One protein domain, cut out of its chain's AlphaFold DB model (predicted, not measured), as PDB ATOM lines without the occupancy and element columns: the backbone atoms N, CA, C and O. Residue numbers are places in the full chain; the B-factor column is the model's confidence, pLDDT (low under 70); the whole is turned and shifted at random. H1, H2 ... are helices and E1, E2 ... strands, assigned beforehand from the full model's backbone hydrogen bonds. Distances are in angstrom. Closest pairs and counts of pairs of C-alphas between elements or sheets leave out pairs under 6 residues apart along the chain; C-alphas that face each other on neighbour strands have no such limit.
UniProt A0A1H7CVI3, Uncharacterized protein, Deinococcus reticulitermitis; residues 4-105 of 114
ATOM      1  N   ARG A   4       3.959  -3.680 -38.536       89.19
ATOM      2  CA  ARG A   4       3.068  -4.201 -37.491       89.19
ATOM      3  C   ARG A   4       3.738  -4.080 -36.126       89.19
ATOM      4  O   ARG A   4       4.839  -4.603 -35.972       89.19
ATOM      5  N   SER A   5       3.069  -3.450 -35.160       87.62
ATOM      6  CA  SER A   5       3.498  -3.458 -33.755       87.62
ATOM      7  C   SER A   5       3.371  -4.853 -33.152       87.62
ATOM      8  O   SER A   5       2.492  -5.633 -33.543       87.62
ATOM      9  N   VAL A   6       4.255  -5.176 -32.213       84.38
ATOM     10  CA  VAL A   6       4.231  -6.464 -31.528       84.38
ATOM     11  C   VAL A   6       4.390  -6.252 -30.029       84.38
ATOM     12  O   VAL A   6       5.401  -5.735 -29.569       84.38
ATOM     13  N   ASP A   7       3.381  -6.673 -29.273       81.88
ATOM     14  CA  ASP A   7       3.385  -6.573 -27.817       81.88
ATOM     15  C   ASP A   7       3.920  -7.866 -27.195       81.88
ATOM     16  O   ASP A   7       3.645  -8.963 -27.681       81.88
ATOM     17  N   GLY A   8       4.657  -7.744 -26.090       80.50
ATOM     18  CA  GLY A   8       5.185  -8.888 -25.333       80.50
ATOM     19  C   GLY A   8       6.442  -9.534 -25.922       80.50
ATOM     20  O   GLY A   8       7.029 -10.404 -25.283       80.50
ATOM     21  N   GLU A   9       6.889  -9.081 -27.090       88.75
ATOM     22  CA  GLU A   9       8.163  -9.477 -27.678       88.75
ATOM     23  C   GLU A   9       9.317  -8.607 -27.174       88.75
ATOM     24  O   GLU A   9       9.142  -7.545 -26.570       88.75
ATOM     25  N   LYS A  10      10.542  -9.055 -27.454       92.00
ATOM     26  CA  LYS A  10      11.749  -8.288 -27.130       92.00
ATOM     27  C   LYS A  10      12.040  -7.166 -28.131       92.00
ATOM     28  O   LYS A  10      13.058  -6.501 -27.983       92.00
ATOM     29  N   PHE A  11      11.203  -6.948 -29.139       93.12
ATOM     30  CA  PHE A  11      11.296  -5.878 -30.139       93.12
ATOM     31  C   PHE A  11       9.932  -5.186 -30.267       93.12
ATOM     32  O   PHE A  11       8.919  -5.769 -29.893       93.12
ATOM     33  N   ASP A  12       9.897  -3.960 -30.789       92.31
ATOM     34  CA  ASP A  12       8.687  -3.128 -30.719       92.31
ATOM     35  C   ASP A  12       7.771  -3.322 -31.944       92.31
ATOM     36  O   ASP A  12       6.542  -3.287 -31.846       92.31
ATOM     37  N   LEU A  13       8.355  -3.534 -33.128       95.06
ATOM     38  CA  LEU A  13       7.590  -3.768 -34.350       95.06
ATOM     39  C   LEU A  13       8.341  -4.613 -35.377       95.06
ATOM     40  O   LEU A  13       9.543  -4.851 -35.283       95.06
ATOM     41  N   THR A  14       7.612  -5.026 -36.408       95.56
ATOM     42  CA  THR A  14       8.199  -5.549 -37.640       95.56
ATOM     43  C   THR A  14       8.010  -4.567 -38.785       95.56
ATOM     44  O   THR A  14       6.937  -3.976 -38.931       95.56
ATOM     45  N   ILE A  15       9.035  -4.422 -39.623       94.06
ATOM     46  CA  ILE A  15       8.984  -3.675 -40.883       94.06
ATOM     47  C   ILE A  15       9.543  -4.587 -41.966       94.06
ATOM     48  O   ILE A  15      10.695  -5.004 -41.890       94.06
ATOM     49  N   GLN A  16       8.729  -4.920 -42.971       91.31
ATOM     50  CA  GLN A  16       9.145  -5.819 -44.062       91.31
ATOM     51  C   GLN A  16       9.739  -7.158 -43.573       91.31
ATOM     52  O   GLN A  16      10.648  -7.709 -44.183       91.31
ATOM     53  N   GLY A  17       9.227  -7.675 -42.453       90.81
ATOM     54  CA  GLY A  17       9.690  -8.926 -41.846       90.81
ATOM     55  C   GLY A  17      10.921  -8.798 -40.942       90.81
ATOM     56  O   GLY A  17      11.214  -9.751 -40.230       90.81
ATOM     57  N   LEU A  18      11.592  -7.642 -40.905       95.75
ATOM     58  CA  LEU A  18      12.685  -7.379 -39.966       95.75
ATOM     59  C   LEU A  18      12.144  -6.964 -38.599       95.75
ATOM     60  O   LEU A  18      11.176  -6.204 -38.527       95.75
ATOM     61  N   ARG A  19      12.785  -7.437 -37.528       96.69
ATOM     62  CA  ARG A  19      12.491  -7.088 -36.131       96.69
ATOM     63  C   ARG A  19      13.159  -5.765 -35.791       96.69
ATOM     64  O   ARG A  19      14.379  -5.629 -35.916       96.69
ATOM     65  N   VAL A  20      12.367  -4.801 -35.346       96.88
ATOM     66  CA  VAL A  20      12.802  -3.422 -35.122       96.88
ATOM     67  C   VAL A  20      12.545  -3.023 -33.676       96.88
ATOM     68  O   VAL A  20      11.450  -3.224 -33.152       96.88
ATOM     69  N   ASP A  21      13.553  -2.429 -33.046       95.75
ATOM     70  CA  ASP A  21      13.427  -1.751 -31.753       95.75
ATOM     71  C   ASP A  21      13.659  -0.251 -31.955       95.75
ATOM     72  O   ASP A  21      14.549   0.165 -32.701       95.75
ATOM     73  N   VAL A  22      12.799   0.557 -31.346       95.56
ATOM     74  CA  VAL A  22      12.768   2.006 -31.494       95.56
ATOM     75  C   VAL A  22      13.154   2.642 -30.169       95.56
ATOM     76  O   VAL A  22      12.574   2.367 -29.116       95.56
ATOM     77  N   LYS A  23      14.121   3.554 -30.216       95.69
ATOM     78  CA  LYS A  23      14.465   4.420 -29.088       95.69
ATOM     79  C   LYS A  23      14.159   5.854 -29.456       95.69
ATOM     80  O   LYS A  23      14.673   6.347 -30.450       95.69
ATOM     81  N   ALA A  24      13.367   6.525 -28.632       96.00
ATOM     82  CA  ALA A  24      13.114   7.950 -28.763       96.00
ATOM     83  C   ALA A  24      13.937   8.733 -27.735       96.00
ATOM     84  O   ALA A  24      14.124   8.274 -26.605       96.00
ATOM     85  N   ALA A  25      14.428   9.906 -28.125       96.81
ATOM     86  CA  ALA A  25      15.070  10.848 -27.219       96.81
ATOM     87  C   ALA A  25      14.733  12.281 -27.636       96.81
ATOM     88  O   ALA A  25      14.736  12.594 -28.824       96.81
ATOM     89  N   ALA A  26      14.502  13.147 -26.652       96.00
ATOM     90  CA  ALA A  26      14.481  14.596 -26.826       96.00
ATOM     91  C   ALA A  26      15.924  15.149 -26.892       96.00
ATOM     92  O   ALA A  26      16.851  14.496 -26.388       96.00
ATOM     93  N   PRO A  27      16.145  16.327 -27.501       96.31
ATOM     94  CA  PRO A  27      17.480  16.880 -27.643       96.31
ATOM     95  C   PRO A  27      17.991  17.388 -26.292       96.31
ATOM     96  O   PRO A  27      17.258  17.939 -25.470       96.31
ATOM     97  N   SER A  28      19.287  17.219 -26.070       94.75
ATOM     98  CA  SER A  28      20.023  17.855 -24.981       94.75
ATOM     99  C   SER A  28      20.195  19.350 -25.270       94.75
ATOM    100  O   SER A  28      20.001  19.810 -26.393       94.75
ATOM    101  N   ALA A  29      20.623  20.122 -24.268       92.81
ATOM    102  CA  ALA A  29      20.829  21.569 -24.407       92.81
ATOM    103  C   ALA A  29      21.837  21.963 -25.511       92.81
ATOM    104  O   ALA A  29      21.794  23.081 -26.011       92.81
ATOM    105  N   ASP A  30      22.737  21.053 -25.890       92.19
ATOM    106  CA  ASP A  30      23.714  21.228 -26.970       92.19
ATOM    107  C   ASP A  30      23.189  20.798 -28.356       92.19
ATOM    108  O   ASP A  30      23.957  20.765 -29.319       92.19
ATOM    109  N   GLY A  31      21.901  20.453 -28.458       92.75
ATOM    110  CA  GLY A  31      21.261  19.970 -29.682       92.75
ATOM    111  C   GLY A  31      21.594  18.519 -30.041       92.75
ATOM    112  O   GLY A  31      21.262  18.085 -31.137       92.75
ATOM    113  N   SER A  32      22.262  17.766 -29.157       96.25
ATOM    114  CA  SER A  32      22.558  16.344 -29.371       96.25
ATOM    115  C   SER A  32      21.515  15.425 -28.736       96.25
ATOM    116  O   SER A  32      20.907  15.754 -27.718       96.25
ATOM    117  N   TRP A  33      21.361  14.217 -29.272       98.19
ATOM    118  CA  TRP A  33      20.518  13.174 -28.689       98.19
ATOM    119  C   TRP A  33      21.359  12.061 -28.084       98.19
ATOM    120  O   TRP A  33      22.432  11.714 -28.581       98.19
ATOM    121  N   ARG A  34      20.863  11.480 -26.987       97.56
ATOM    122  CA  ARG A  34      21.533  10.388 -26.275       97.56
ATOM    123  C   ARG A  34      20.567   9.241 -26.057       97.56
ATOM    124  O   ARG A  34      19.631   9.345 -25.268       97.56
ATOM    125  N   PHE A  35      20.858   8.122 -26.698       97.56
ATOM    126  CA  PHE A  35      20.069   6.906 -26.620       97.56
ATOM    127  C   PHE A  35      20.765   5.880 -25.732       97.56
ATOM    128  O   PHE A  35      21.995   5.774 -25.702       97.56
ATOM    129  N   ARG A  36      19.965   5.114 -24.988       95.62
ATOM    130  CA  ARG A  36      20.440   4.009 -24.153       95.62
ATOM    131  C   ARG A  36      19.890   2.700 -24.696       95.62
ATOM    132  O   ARG A  36      18.685   2.578 -24.907       95.62
ATOM    133  N   LEU A  37      20.772   1.718 -24.838       95.12
ATOM    134  CA  LEU A  37      20.454   0.338 -25.182       95.12
ATOM    135  C   LEU A  37      20.708  -0.541 -23.947       95.12
ATOM    136  O   LEU A  37      21.766  -1.160 -23.825       95.12
ATOM    137  N   PRO A  38      19.787  -0.543 -22.962       91.50
ATOM    138  CA  PRO A  38      19.994  -1.276 -21.719       91.50
ATOM    139  C   PRO A  38      19.939  -2.788 -21.952       91.50
ATOM    140  O   PRO A  38      19.077  -3.273 -22.684       91.50
ATOM    141  N   LYS A  39      20.823  -3.523 -21.266       90.62
ATOM    142  CA  LYS A  39      20.853  -4.996 -21.260       90.62
ATOM    143  C   LYS A  39      19.678  -5.627 -20.512       90.62
ATOM    144  O   LYS A  39      19.398  -6.798 -20.709       90.62
ATOM    145  N   THR A  40      18.986  -4.855 -19.680       91.94
ATOM    146  CA  THR A  40      17.788  -5.291 -18.959       91.94
ATOM    147  C   THR A  40      16.694  -4.267 -19.209       91.94
ATOM    148  O   THR A  40      16.885  -3.078 -18.938       91.94
ATOM    149  N   ARG A  41      15.558  -4.707 -19.751       87.12
ATOM    150  CA  ARG A  41      14.410  -3.842 -20.040       87.12
ATOM    151  C   ARG A  41      13.202  -4.243 -19.203       87.12
ATOM    152  O   ARG A  41      12.984  -5.437 -19.005       87.12
ATOM    153  N   PRO A  42      12.391  -3.278 -18.745       84.44
ATOM    154  CA  PRO A  42      11.032  -3.580 -18.335       84.44
ATOM    155  C   PRO A  42      10.199  -3.984 -19.559       84.44
ATOM    156  O   PRO A  42      10.442  -3.512 -20.675       84.44
ATOM    157  N   SER A  43       9.193  -4.830 -19.348       78.75
ATOM    158  CA  SER A  43       8.106  -5.008 -20.307       78.75
ATOM    159  C   SER A  43       7.381  -3.680 -20.541       78.75
ATOM    160  O   SER A  43       7.503  -2.751 -19.741       78.75
ATOM    161  N   PHE A  44       6.627  -3.571 -21.637       74.75
ATOM    162  CA  PHE A  44       5.971  -2.314 -22.023       74.75
ATOM    163  C   PHE A  44       5.108  -1.710 -20.897       74.75
ATOM    164  O   PHE A  44       5.170  -0.513 -20.644       74.75
ATOM    165  N   TYR A  45       4.389  -2.553 -20.146       78.81
ATOM    166  CA  TYR A  45       3.586  -2.149 -18.983       78.81
ATOM    167  C   TYR A  45       4.332  -2.239 -17.636       78.81
ATOM    168  O   TYR A  45       3.706  -2.174 -16.582       78.81
ATOM    169  N   GLY A  46       5.653  -2.435 -17.641       80.75
ATOM    170  CA  GLY A  46       6.483  -2.478 -16.431       80.75
ATOM    171  C   GLY A  46       6.222  -3.662 -15.495       80.75
ATOM    172  O   GLY A  46       6.632  -3.625 -14.340       80.75
ATOM    173  N   GLN A  47       5.538  -4.705 -15.964       82.88
ATOM    174  CA  GLN A  47       5.092  -5.825 -15.127       82.88
ATOM    175  C   GLN A  47       6.222  -6.793 -14.749       82.88
ATOM    176  O   GLN A  47       6.151  -7.456 -13.719       82.88
ATOM    177  N   TYR A  48       7.250  -6.897 -15.588       83.50
ATOM    178  CA  TYR A  48       8.433  -7.721 -15.355       83.50
ATOM    179  C   TYR A  48       9.624  -7.135 -16.110       83.50
ATOM    180  O   TYR A  48       9.457  -6.267 -16.969       83.50
ATOM    181  N   THR A  49      10.826  -7.611 -15.802       90.44
ATOM    182  CA  THR A  49      12.044  -7.289 -16.547       90.44
ATOM    183  C   THR A  49      12.541  -8.505 -17.312       90.44
ATOM    184  O   THR A  49      12.283  -9.646 -16.930       90.44
ATOM    185  N   TYR A  50      13.247  -8.264 -18.408       88.75
ATOM    186  CA  TYR A  50      13.888  -9.311 -19.190       88.75
ATOM    187  C   TYR A  50      15.257  -8.854 -19.689       88.75
ATOM    188  O   TYR A  50      15.504  -7.657 -19.882       88.75
ATOM    189  N   ASP A  51      16.136  -9.827 -19.919       93.62
ATOM    190  CA  ASP A  51      17.431  -9.589 -20.545       93.62
ATOM    191  C   ASP A  51      17.260  -9.355 -22.043       93.62
ATOM    192  O   ASP A  51      16.580 -10.115 -22.744       93.62
ATOM    193  N   LYS A  52      17.891  -8.287 -22.517       94.06
ATOM    194  CA  LYS A  52      17.826  -7.789 -23.882       94.06
ATOM    195  C   LYS A  52      19.206  -7.903 -24.519       94.06
ATOM    196  O   LYS A  52      20.148  -7.216 -24.116       94.06
ATOM    197  N   ASP A  53      19.287  -8.729 -25.549       95.12
ATOM    198  CA  ASP A  53      20.423  -8.821 -26.452       95.12
ATOM    199  C   ASP A  53      19.998  -8.241 -27.801       95.12
ATOM    200  O   ASP A  53      19.284  -8.874 -28.570       95.12
ATOM    201  N   TYR A  54      20.404  -7.006 -28.101       94.88
ATOM    202  CA  TYR A  54      20.000  -6.344 -29.344       94.88
ATOM    203  C   TYR A  54      20.479  -7.093 -30.595       94.88
ATOM    204  O   TYR A  54      19.763  -7.095 -31.593       94.88
ATOM    205  N   ALA A  55      21.626  -7.771 -30.551       95.88
ATOM    206  CA  ALA A  55      22.136  -8.492 -31.712       95.88
ATOM    207  C   ALA A  55      21.315  -9.760 -32.011       95.88
ATOM    208  O   ALA A  55      21.164 -10.129 -33.176       95.88
ATOM    209  N   ALA A  56      20.777 -10.414 -30.976       95.88
ATOM    210  CA  ALA A  56      19.965 -11.625 -31.114       95.88
ATOM    211  C   ALA A  56      18.460 -11.330 -31.266       95.88
ATOM    212  O   ALA A  56      17.761 -11.984 -32.046       95.88
ATOM    213  N   ASP A  57      17.957 -10.339 -30.531       95.56
ATOM    214  CA  ASP A  57      16.528 -10.062 -30.383       95.56
ATOM    215  C   ASP A  57      15.982  -9.128 -31.476       95.56
ATOM    216  O   ASP A  57      14.772  -9.080 -31.695       95.56
ATOM    217  N   THR A  58      16.847  -8.357 -32.143       96.31
ATOM    218  CA  THR A  58      16.472  -7.350 -33.150       96.31
ATOM    219  C   THR A  58      17.382  -7.403 -34.363       96.31
ATOM    220  O   THR A  58      18.549  -7.762 -34.243       96.31
ATOM    221  N   ASP A  59      16.871  -6.990 -35.518       97.88
ATOM    222  CA  ASP A  59      17.653  -6.864 -36.752       97.88
ATOM    223  C   ASP A  59      18.083  -5.406 -36.979       97.88
ATOM    224  O   ASP A  59      19.216  -5.132 -37.375       97.88
ATOM    225  N   ILE A  60      17.186  -4.462 -36.669       98.12
ATOM    226  CA  ILE A  60      17.383  -3.019 -36.843       98.12
ATOM    227  C   ILE A  60      17.044  -2.282 -35.542       98.12
ATOM    228  O   ILE A  60      16.078  -2.618 -34.855       98.12
ATOM    229  N   VAL A  61      17.816  -1.239 -35.241       98.00
ATOM    230  CA  VAL A  61      17.493  -0.242 -34.214       98.00
ATOM    231  C   VAL A  61      17.233   1.098 -34.896       98.00
ATOM    232  O   VAL A  61      18.073   1.586 -35.652       98.00
ATOM    233  N   ILE A  62      16.072   1.694 -34.626       98.19
ATOM    234  CA  ILE A  62      15.727   3.045 -35.081       98.19
ATOM    235  C   ILE A  62      15.846   4.000 -33.898       98.19
ATOM    236  O   ILE A  62      15.191   3.826 -32.870       98.19
ATOM    237  N   LEU A  63      16.664   5.033 -34.053       98.31
ATOM    238  CA  LEU A  63      16.784   6.127 -33.101       98.31
ATOM    239  C   LEU A  63      15.938   7.297 -33.607       98.31
ATOM    240  O   LEU A  63      16.293   7.946 -34.588       98.31
ATOM    241  N   ALA A  64      14.809   7.534 -32.949       97.94
ATOM    242  CA  ALA A  64      13.940   8.677 -33.184       97.94
ATOM    243  C   ALA A  64      14.458   9.878 -32.376       97.94
ATOM    244  O   ALA A  64      14.240   9.985 -31.165       97.94
ATOM    245  N   ALA A  65      15.194  10.754 -33.051       97.56
ATOM    246  CA  ALA A  65      15.693  12.015 -32.527       97.56
ATOM    247  C   ALA A  65      14.577  13.063 -32.616       97.56
ATOM    248  O   ALA A  65      14.351  13.660 -33.667       97.56
ATOM    249  N   LEU A  66      13.835  13.226 -31.520       97.06
ATOM    250  CA  LEU A  66      12.698  14.141 -31.445       97.06
ATOM    251  C   LEU A  66      13.180  15.593 -31.443       97.06
ATOM    252  O   LEU A  66      14.238  15.897 -30.890       97.06
ATOM    253  N   ASP A  67      12.395  16.508 -31.998       93.81
ATOM    254  CA  ASP A  67      12.573  17.934 -31.740       93.81
ATOM    255  C   ASP A  67      12.140  18.297 -30.305       93.81
ATOM    256  O   ASP A  67      11.562  17.494 -29.572       93.81
ATOM    257  N   THR A  68      12.426  19.524 -29.859       91.44
ATOM    258  CA  THR A  68      12.079  19.972 -28.495       91.44
ATOM    259  C   THR A  68      10.571  19.970 -28.230       91.44
ATOM    260  O   THR A  68      10.157  19.858 -27.079       91.44
ATOM    261  N   ALA A  69       9.754  20.116 -29.276       90.69
ATOM    262  CA  ALA A  69       8.299  20.097 -29.176       90.69
ATOM    263  C   ALA A  69       7.697  18.684 -29.311       90.69
ATOM    264  O   ALA A  69       6.485  18.538 -29.186       90.69
ATOM    265  N   GLU A  70       8.526  17.665 -29.572       89.06
ATOM    266  CA  GLU A  70       8.130  16.280 -29.859       89.06
ATOM    267  C   GLU A  70       7.098  16.151 -30.999       89.06
ATOM    268  O   GLU A  70       6.298  15.217 -31.053       89.06
ATOM    269  N   THR A  71       7.110  17.103 -31.933       91.38
ATOM    270  CA  THR A  71       6.220  17.138 -33.103       91.38
ATOM    271  C   THR A  71       6.862  16.549 -34.348       91.38
ATOM    272  O   THR A  71       6.162  16.140 -35.277       91.38
ATOM    273  N   HIS A  72       8.191  16.489 -34.366       92.38
ATOM    274  CA  HIS A  72       8.971  15.941 -35.457       92.38
ATOM    275  C   HIS A  72      10.059  15.009 -34.926       92.38
ATOM    276  O   HIS A  72      10.527  15.158 -33.798       92.38
ATOM    277  N   ALA A  73      10.461  14.049 -35.754       95.38
ATOM    278  CA  ALA A  73      11.540  13.128 -35.447       95.38
ATOM    279  C   ALA A  73      12.428  12.939 -36.676       95.38
ATOM    280  O   ALA A  73      11.931  12.607 -37.753       95.38
ATOM    281  N   GLU A  74      13.734  13.080 -36.481       96.81
ATOM    282  CA  GLU A  74      14.729  12.534 -37.397       96.81
ATOM    283  C   GLU A  74      14.967  11.058 -37.055       96.81
ATOM    284  O   GLU A  74      15.041  10.686 -35.879       96.81
ATOM    285  N   PHE A  75      15.100  10.201 -38.069       97.75
ATOM    286  CA  PHE A  75      15.277   8.763 -37.869       97.75
ATOM    287  C   PHE A  75      16.677   8.321 -38.275       97.75
ATOM    288  O   PHE A  75      17.013   8.276 -39.455       97.75
ATOM    289  N   TYR A  76      17.482   7.921 -37.292       98.19
ATOM    290  CA  TYR A  76      18.783   7.303 -37.533       98.19
ATOM    291  C   TYR A  76      18.612   5.787 -37.451       98.19
ATOM    292  O   TYR A  76      18.190   5.258 -36.421       98.19
ATOM    293  N   ILE A  77      18.894   5.084 -38.547       98.06
ATOM    294  CA  ILE A  77      18.562   3.666 -38.717       98.06
ATOM    295  C   ILE A  77      19.860   2.866 -38.774       98.06
ATOM    296  O   ILE A  77      20.703   3.083 -39.645       98.06
ATOM    297  N   LEU A  78      20.024   1.940 -37.830       97.88
ATOM    298  CA  LEU A  78      21.256   1.182 -37.646       97.88
ATOM    299  C   LEU A  78      20.980  -0.327 -37.655       97.88
ATOM    300  O   LEU A  78      19.996  -0.772 -37.056       97.88
ATOM    301  N   PRO A  79      21.865  -1.144 -38.252       97.44
ATOM    302  CA  PRO A  79      21.916  -2.571 -37.959       97.44
ATOM    303  C   PRO A  79      22.127  -2.801 -36.458       97.44
ATOM    304  O   PRO A  79      22.896  -2.084 -35.820       97.44
ATOM    305  N   SER A  80      21.481  -3.817 -35.890       97.25
ATOM    306  CA  SER A  80      21.576  -4.110 -34.450       97.25
ATOM    307  C   SER A  80      22.933  -4.680 -34.005       97.25
ATOM    308  O   SER A  80      23.233  -4.730 -32.808       97.25
ATOM    309  N   GLN A  81      23.757  -5.118 -34.958       96.19
ATOM    310  CA  GLN A  81      25.015  -5.809 -34.698       96.19
ATOM    311  C   GLN A  81      26.079  -4.863 -34.131       96.19
ATOM    312  O   GLN A  81      26.340  -3.799 -34.686       96.19
ATOM    313  N   ASN A  82      26.745  -5.294 -33.055       92.44
ATOM    314  CA  ASN A  82      27.861  -4.585 -32.413       92.44
ATOM    315  C   ASN A  82      27.545  -3.151 -31.946       92.44
ATOM    316  O   ASN A  82      28.452  -2.322 -31.840       92.44
ATOM    317  N   LEU A  83      26.280  -2.844 -31.644       95.00
ATOM    318  CA  LEU A  83      25.919  -1.529 -31.125       95.00
ATOM    319  C   LEU A  83      26.465  -1.315 -29.701       95.00
ATOM    320  O   LEU A  83      26.366  -2.210 -28.853       95.00
ATOM    321  N   PRO A  84      27.007  -0.122 -29.395       94.56
ATOM    322  CA  PRO A  84      27.373   0.226 -28.030       94.56
ATOM    323  C   PRO A  84      26.120   0.387 -27.157       94.56
ATOM    324  O   PRO A  84      25.035   0.703 -27.638       94.56
ATOM    325  N   SER A  85      26.271   0.254 -25.837       93.62
ATOM    326  CA  SER A  85      25.161   0.452 -24.887       93.62
ATOM    327  C   SER A  85      24.631   1.893 -24.840       93.62
ATOM    328  O   SER A  85      23.537   2.138 -24.324       93.62
ATOM    329  N   HIS A  86      25.398   2.847 -25.369       95.75
ATOM    330  CA  HIS A  86      25.047   4.256 -25.470       95.75
ATOM    331  C   HIS A  86      25.373   4.767 -26.866       95.75
ATOM    332  O   HIS A  86      26.497   4.590 -27.335       95.75
ATOM    333  N   ILE A  87      24.414   5.443 -27.492       97.19
ATOM    334  CA  ILE A  87      24.597   6.054 -28.808       97.19
ATOM    335  C   ILE A  87      24.321   7.547 -28.676       97.19
ATOM    336  O   ILE A  87      23.238   7.955 -28.253       97.19
ATOM    337  N   GLY A  88      25.331   8.354 -28.995       97.06
ATOM    338  CA  GLY A  88      25.199   9.797 -29.142       97.06
ATOM    339  C   GLY A  88      24.993  10.142 -30.609       97.06
ATOM    340  O   GLY A  88      25.714   9.629 -31.462       97.06
ATOM    341  N   VAL A  89      24.027  11.008 -30.888       97.12
ATOM    342  CA  VAL A  89      23.749  11.525 -32.228       97.12
ATOM    343  C   VAL A  89      23.847  13.040 -32.189       97.12
ATOM    344  O   VAL A  89      23.315  13.680 -31.282       97.12
ATOM    345  N   ARG A  90      24.546  13.613 -33.167       94.69
ATOM    346  CA  ARG A  90      24.672  15.060 -33.341       94.69
ATOM    347  C   ARG A  90      24.556  15.399 -34.831       94.69
ATOM    348  O   ARG A  90      25.291  14.778 -35.598       94.69
ATOM    349  N   PRO A  91      23.733  16.383 -35.227       92.06
ATOM    350  CA  PRO A  91      23.656  16.817 -36.619       92.06
ATOM    351  C   PRO A  91      25.011  17.295 -37.145       92.06
ATOM    352  O   PRO A  91      25.777  17.930 -36.408       92.06
ATOM    353  N   GLY A  92      25.305  17.016 -38.415       92.56
ATOM    354  CA  GLY A  92      26.561  17.399 -39.062       92.56
ATOM    355  C   GLY A  92      27.759  16.566 -38.605       92.56
ATOM    356  O   GLY A  92      28.903  16.993 -38.766       92.56
ATOM    357  N   SER A  93      27.518  15.405 -37.989       93.12
ATOM    358  CA  SER A  93      28.568  14.491 -37.533       93.12
ATOM    359  C   SER A  93      28.555  13.185 -38.330       93.12
ATOM    360  O   SER A  93      27.760  13.002 -39.247       93.12
ATOM    361  N   GLY A  94      29.428  12.237 -37.972       92.06
ATOM    362  CA  GLY A  94      29.438  10.914 -38.606       92.06
ATOM    363  C   GLY A  94      28.116  10.145 -38.465       92.06
ATOM    364  O   GLY A  94      27.860   9.246 -39.259       92.06
ATOM    365  N   SER A  95      27.262  10.510 -37.499       93.12
ATOM    366  CA  SER A  95      25.932   9.914 -37.330       93.12
ATOM    367  C   SER A  95      25.019  10.123 -38.540       93.12
ATOM    368  O   SER A  95      24.169   9.272 -38.788       93.12
ATOM    369  N   ASP A  96      25.217  11.189 -39.321       95.44
ATOM    370  CA  ASP A  96      24.382  11.530 -40.481       95.44
ATOM    371  C   ASP A  96      24.428  10.446 -41.573       95.44
ATOM    372  O   ASP A  96      23.493  10.313 -42.355       95.44
ATOM    373  N   ALA A  97      25.464   9.598 -41.586       95.75
ATOM    374  CA  ALA A  97      25.531   8.426 -42.462       95.75
ATOM    375  C   ALA A  97      24.399   7.406 -42.213       95.75
ATOM    376  O   ALA A  97      24.143   6.547 -43.056       95.75
ATOM    377  N   HIS A  98      23.737   7.485 -41.056       96.69
ATOM    378  CA  HIS A  98      22.619   6.627 -40.667       96.69
ATOM    379  C   HIS A  98      21.259   7.327 -40.761       96.69
ATOM    380  O   HIS A  98      20.234   6.672 -40.556       96.69
ATOM    381  N   LEU A  99      21.238   8.634 -41.043       97.50
ATOM    382  CA  LEU A  99      20.005   9.403 -41.166       97.50
ATOM    383  C   LEU A  99      19.196   8.889 -42.360       97.50
ATOM    384  O   LEU A  99      19.722   8.756 -43.465       97.50
ATOM    385  N   ASP A 100      17.926   8.563 -42.119       96.62
ATOM    386  CA  ASP A 100      16.993   8.050 -43.121       96.62
ATOM    387  C   ASP A 100      17.561   6.886 -43.951       96.62
ATOM    388  O   ASP A 100      17.261   6.728 -45.139       96.62
ATOM    389  N   ALA A 101      18.358   6.014 -43.320       96.44
ATOM    390  CA  ALA A 101      18.915   4.810 -43.937       96.44
ATOM    391  C   ALA A 101      17.848   3.714 -44.191       96.44
ATOM    392  O   ALA A 101      18.050   2.529 -43.936       96.44
ATOM    393  N   TRP A 102      16.696   4.098 -44.751       94.00
ATOM    394  CA  TRP A 102      15.558   3.243 -45.099       94.00
ATOM    395  C   TRP A 102      15.904   2.157 -46.120       94.00
ATOM    396  O   TRP A 102      15.211   1.145 -46.197       94.00
ATOM    397  N   HIS A 103      16.997   2.332 -46.866       92.75
ATOM    398  CA  HIS A 103      17.547   1.324 -47.774       92.75
ATOM    399  C   HIS A 103      17.962   0.021 -47.064       92.75
ATOM    400  O   HIS A 103      18.137  -0.997 -47.726       92.75
ATOM    401  N   LEU A 104      18.107   0.037 -45.732       93.56
ATOM    402  CA  LEU A 104      18.347  -1.160 -44.920       93.56
ATOM    403  C   LEU A 104      17.139  -2.108 -44.874       93.56
ATOM    404  O   LEU A 104      17.293  -3.280 -44.534       93.56
ATOM    405  N   PHE A 105      15.943  -1.630 -45.225       92.81
ATOM    406  CA  PHE A 105      14.768  -2.480 -45.363       92.81
ATOM    407  C   PHE A 105      14.658  -3.006 -46.795       92.81
ATOM    408  O   PHE A 105      14.788  -2.235 -47.750       92.81
TER     409      PHE A 105
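AT A GLANCE: This is residues 4 to 105 of the 114 residues of an uncharacterized protein of Deinococcus reticulitermitis (UniProt A0A1H7CVI3). A strongly twisted and curled sheet of four strands, E1, E2, E6 and E7, has a small sheet of two strands, E3 and E8, over part of it, with the strands of the two crossed: a sandwich, that is two sheets face to face, though here only partly so. A third small piece, the hairpin of E4 and E5, lies at one end, farthest from the middle, while the short helix H2 lies by the edge strand E7 and H1 comes just before E6. The printed part has 102 residues with eight named strands and two named helices, in the order E1 E2 E3 E4 E5 H1 E6 E7 E8 H2; under half of the residues are in named elements, and the class is mostly strand. The large sheet has the order E1, E2, E6, E7 and is mixed, while the other two are antiparallel. The whole is compact, with a radius of gyration of the C-alphas of 13.6 A, and spans 36 by 29 by 26 A.

IN THESE COORDINATES: In the large sheet, E1 covers residues 13 to 15 and begins at C-alpha 13 at (7.590, -3.768, -34.350). E2, residues 18 to 25, is the longest strand by residues and measures 22.4 A from first to last C-alpha, ending at (15.070, 10.848, -27.219). E6, residues 60 to 66, measures 18.6 A, and E7, residues 73 to 79, measures 19.0 A. In the sheet of two strands, E3 is residues 33 to 36, 10.2 A long, and E8 is residues 86 to 89, 10.0 A long. E4 is residues 40 to 42 and E5 is residues 49 to 51. H1 is residues 54 to 57; H2 is residues 94 to 98, 8.3 A long, and ends at C-alpha 98 at (22.619, 6.627, -40.667).

HOW THE PARTS SIT: E2 and E6 are parallel inner strands at 25 degrees, with N 23 and O 62 2.9 A apart, within hydrogen-bond range. E1 and E2 form an antiparallel hairpin, with N 15 and O 18 at 3.0 A. The pairing of E2 is staggered: its residues 18 to 20 pair with E1 and its residues 20 to 25 with E6. E6 and E7 form an antiparallel hairpin at 160 degrees, with N 63 and O 76 at 2.8 A. From edge to edge the strands' lines turn by 79 degrees and the way across the sheet turns by 84 degrees. Facing this sheet, E3 and E8 are antiparallel at 162 degrees, with N 35 and O 87 at 2.8 A. The facing parts of the two sheets are 9.6 A centre to centre, their best planes 30 degrees apart, and their strands stand at 54 degrees. The closest C-alphas of E2 and E3 are those of Ala 25 and Trp 33, 6.1 A apart. E4 and E5 form an antiparallel hairpin, with N 41 and O 50 at 3.0 A, and both are apart from E2. H2 is on the large sheet at a height of 6.2 A over the sheet, over none of its strands; its closest C-alpha pair with E7 is Tyr 76 and His 98, 5.0 A. H1 only grazes that sheet with residues 54 to 57. H1 is too short for an O i to N i+4 pair; H2 has 0 of 1 such pairs within range, but 2 of 2 O i to N i+3 pairs.

THE WHOLE: The two C-alphas farthest apart, those of Gln 47 and Gly 92, are 39.7 A from each other. The printed part has no cut, and no link between its named elements is long. The links E2 to E3 and E7 to E8, both short, change from one of the facing sheets to the other. The mean pLDDT of the printed part is 93.3, and no printed residue is under 70.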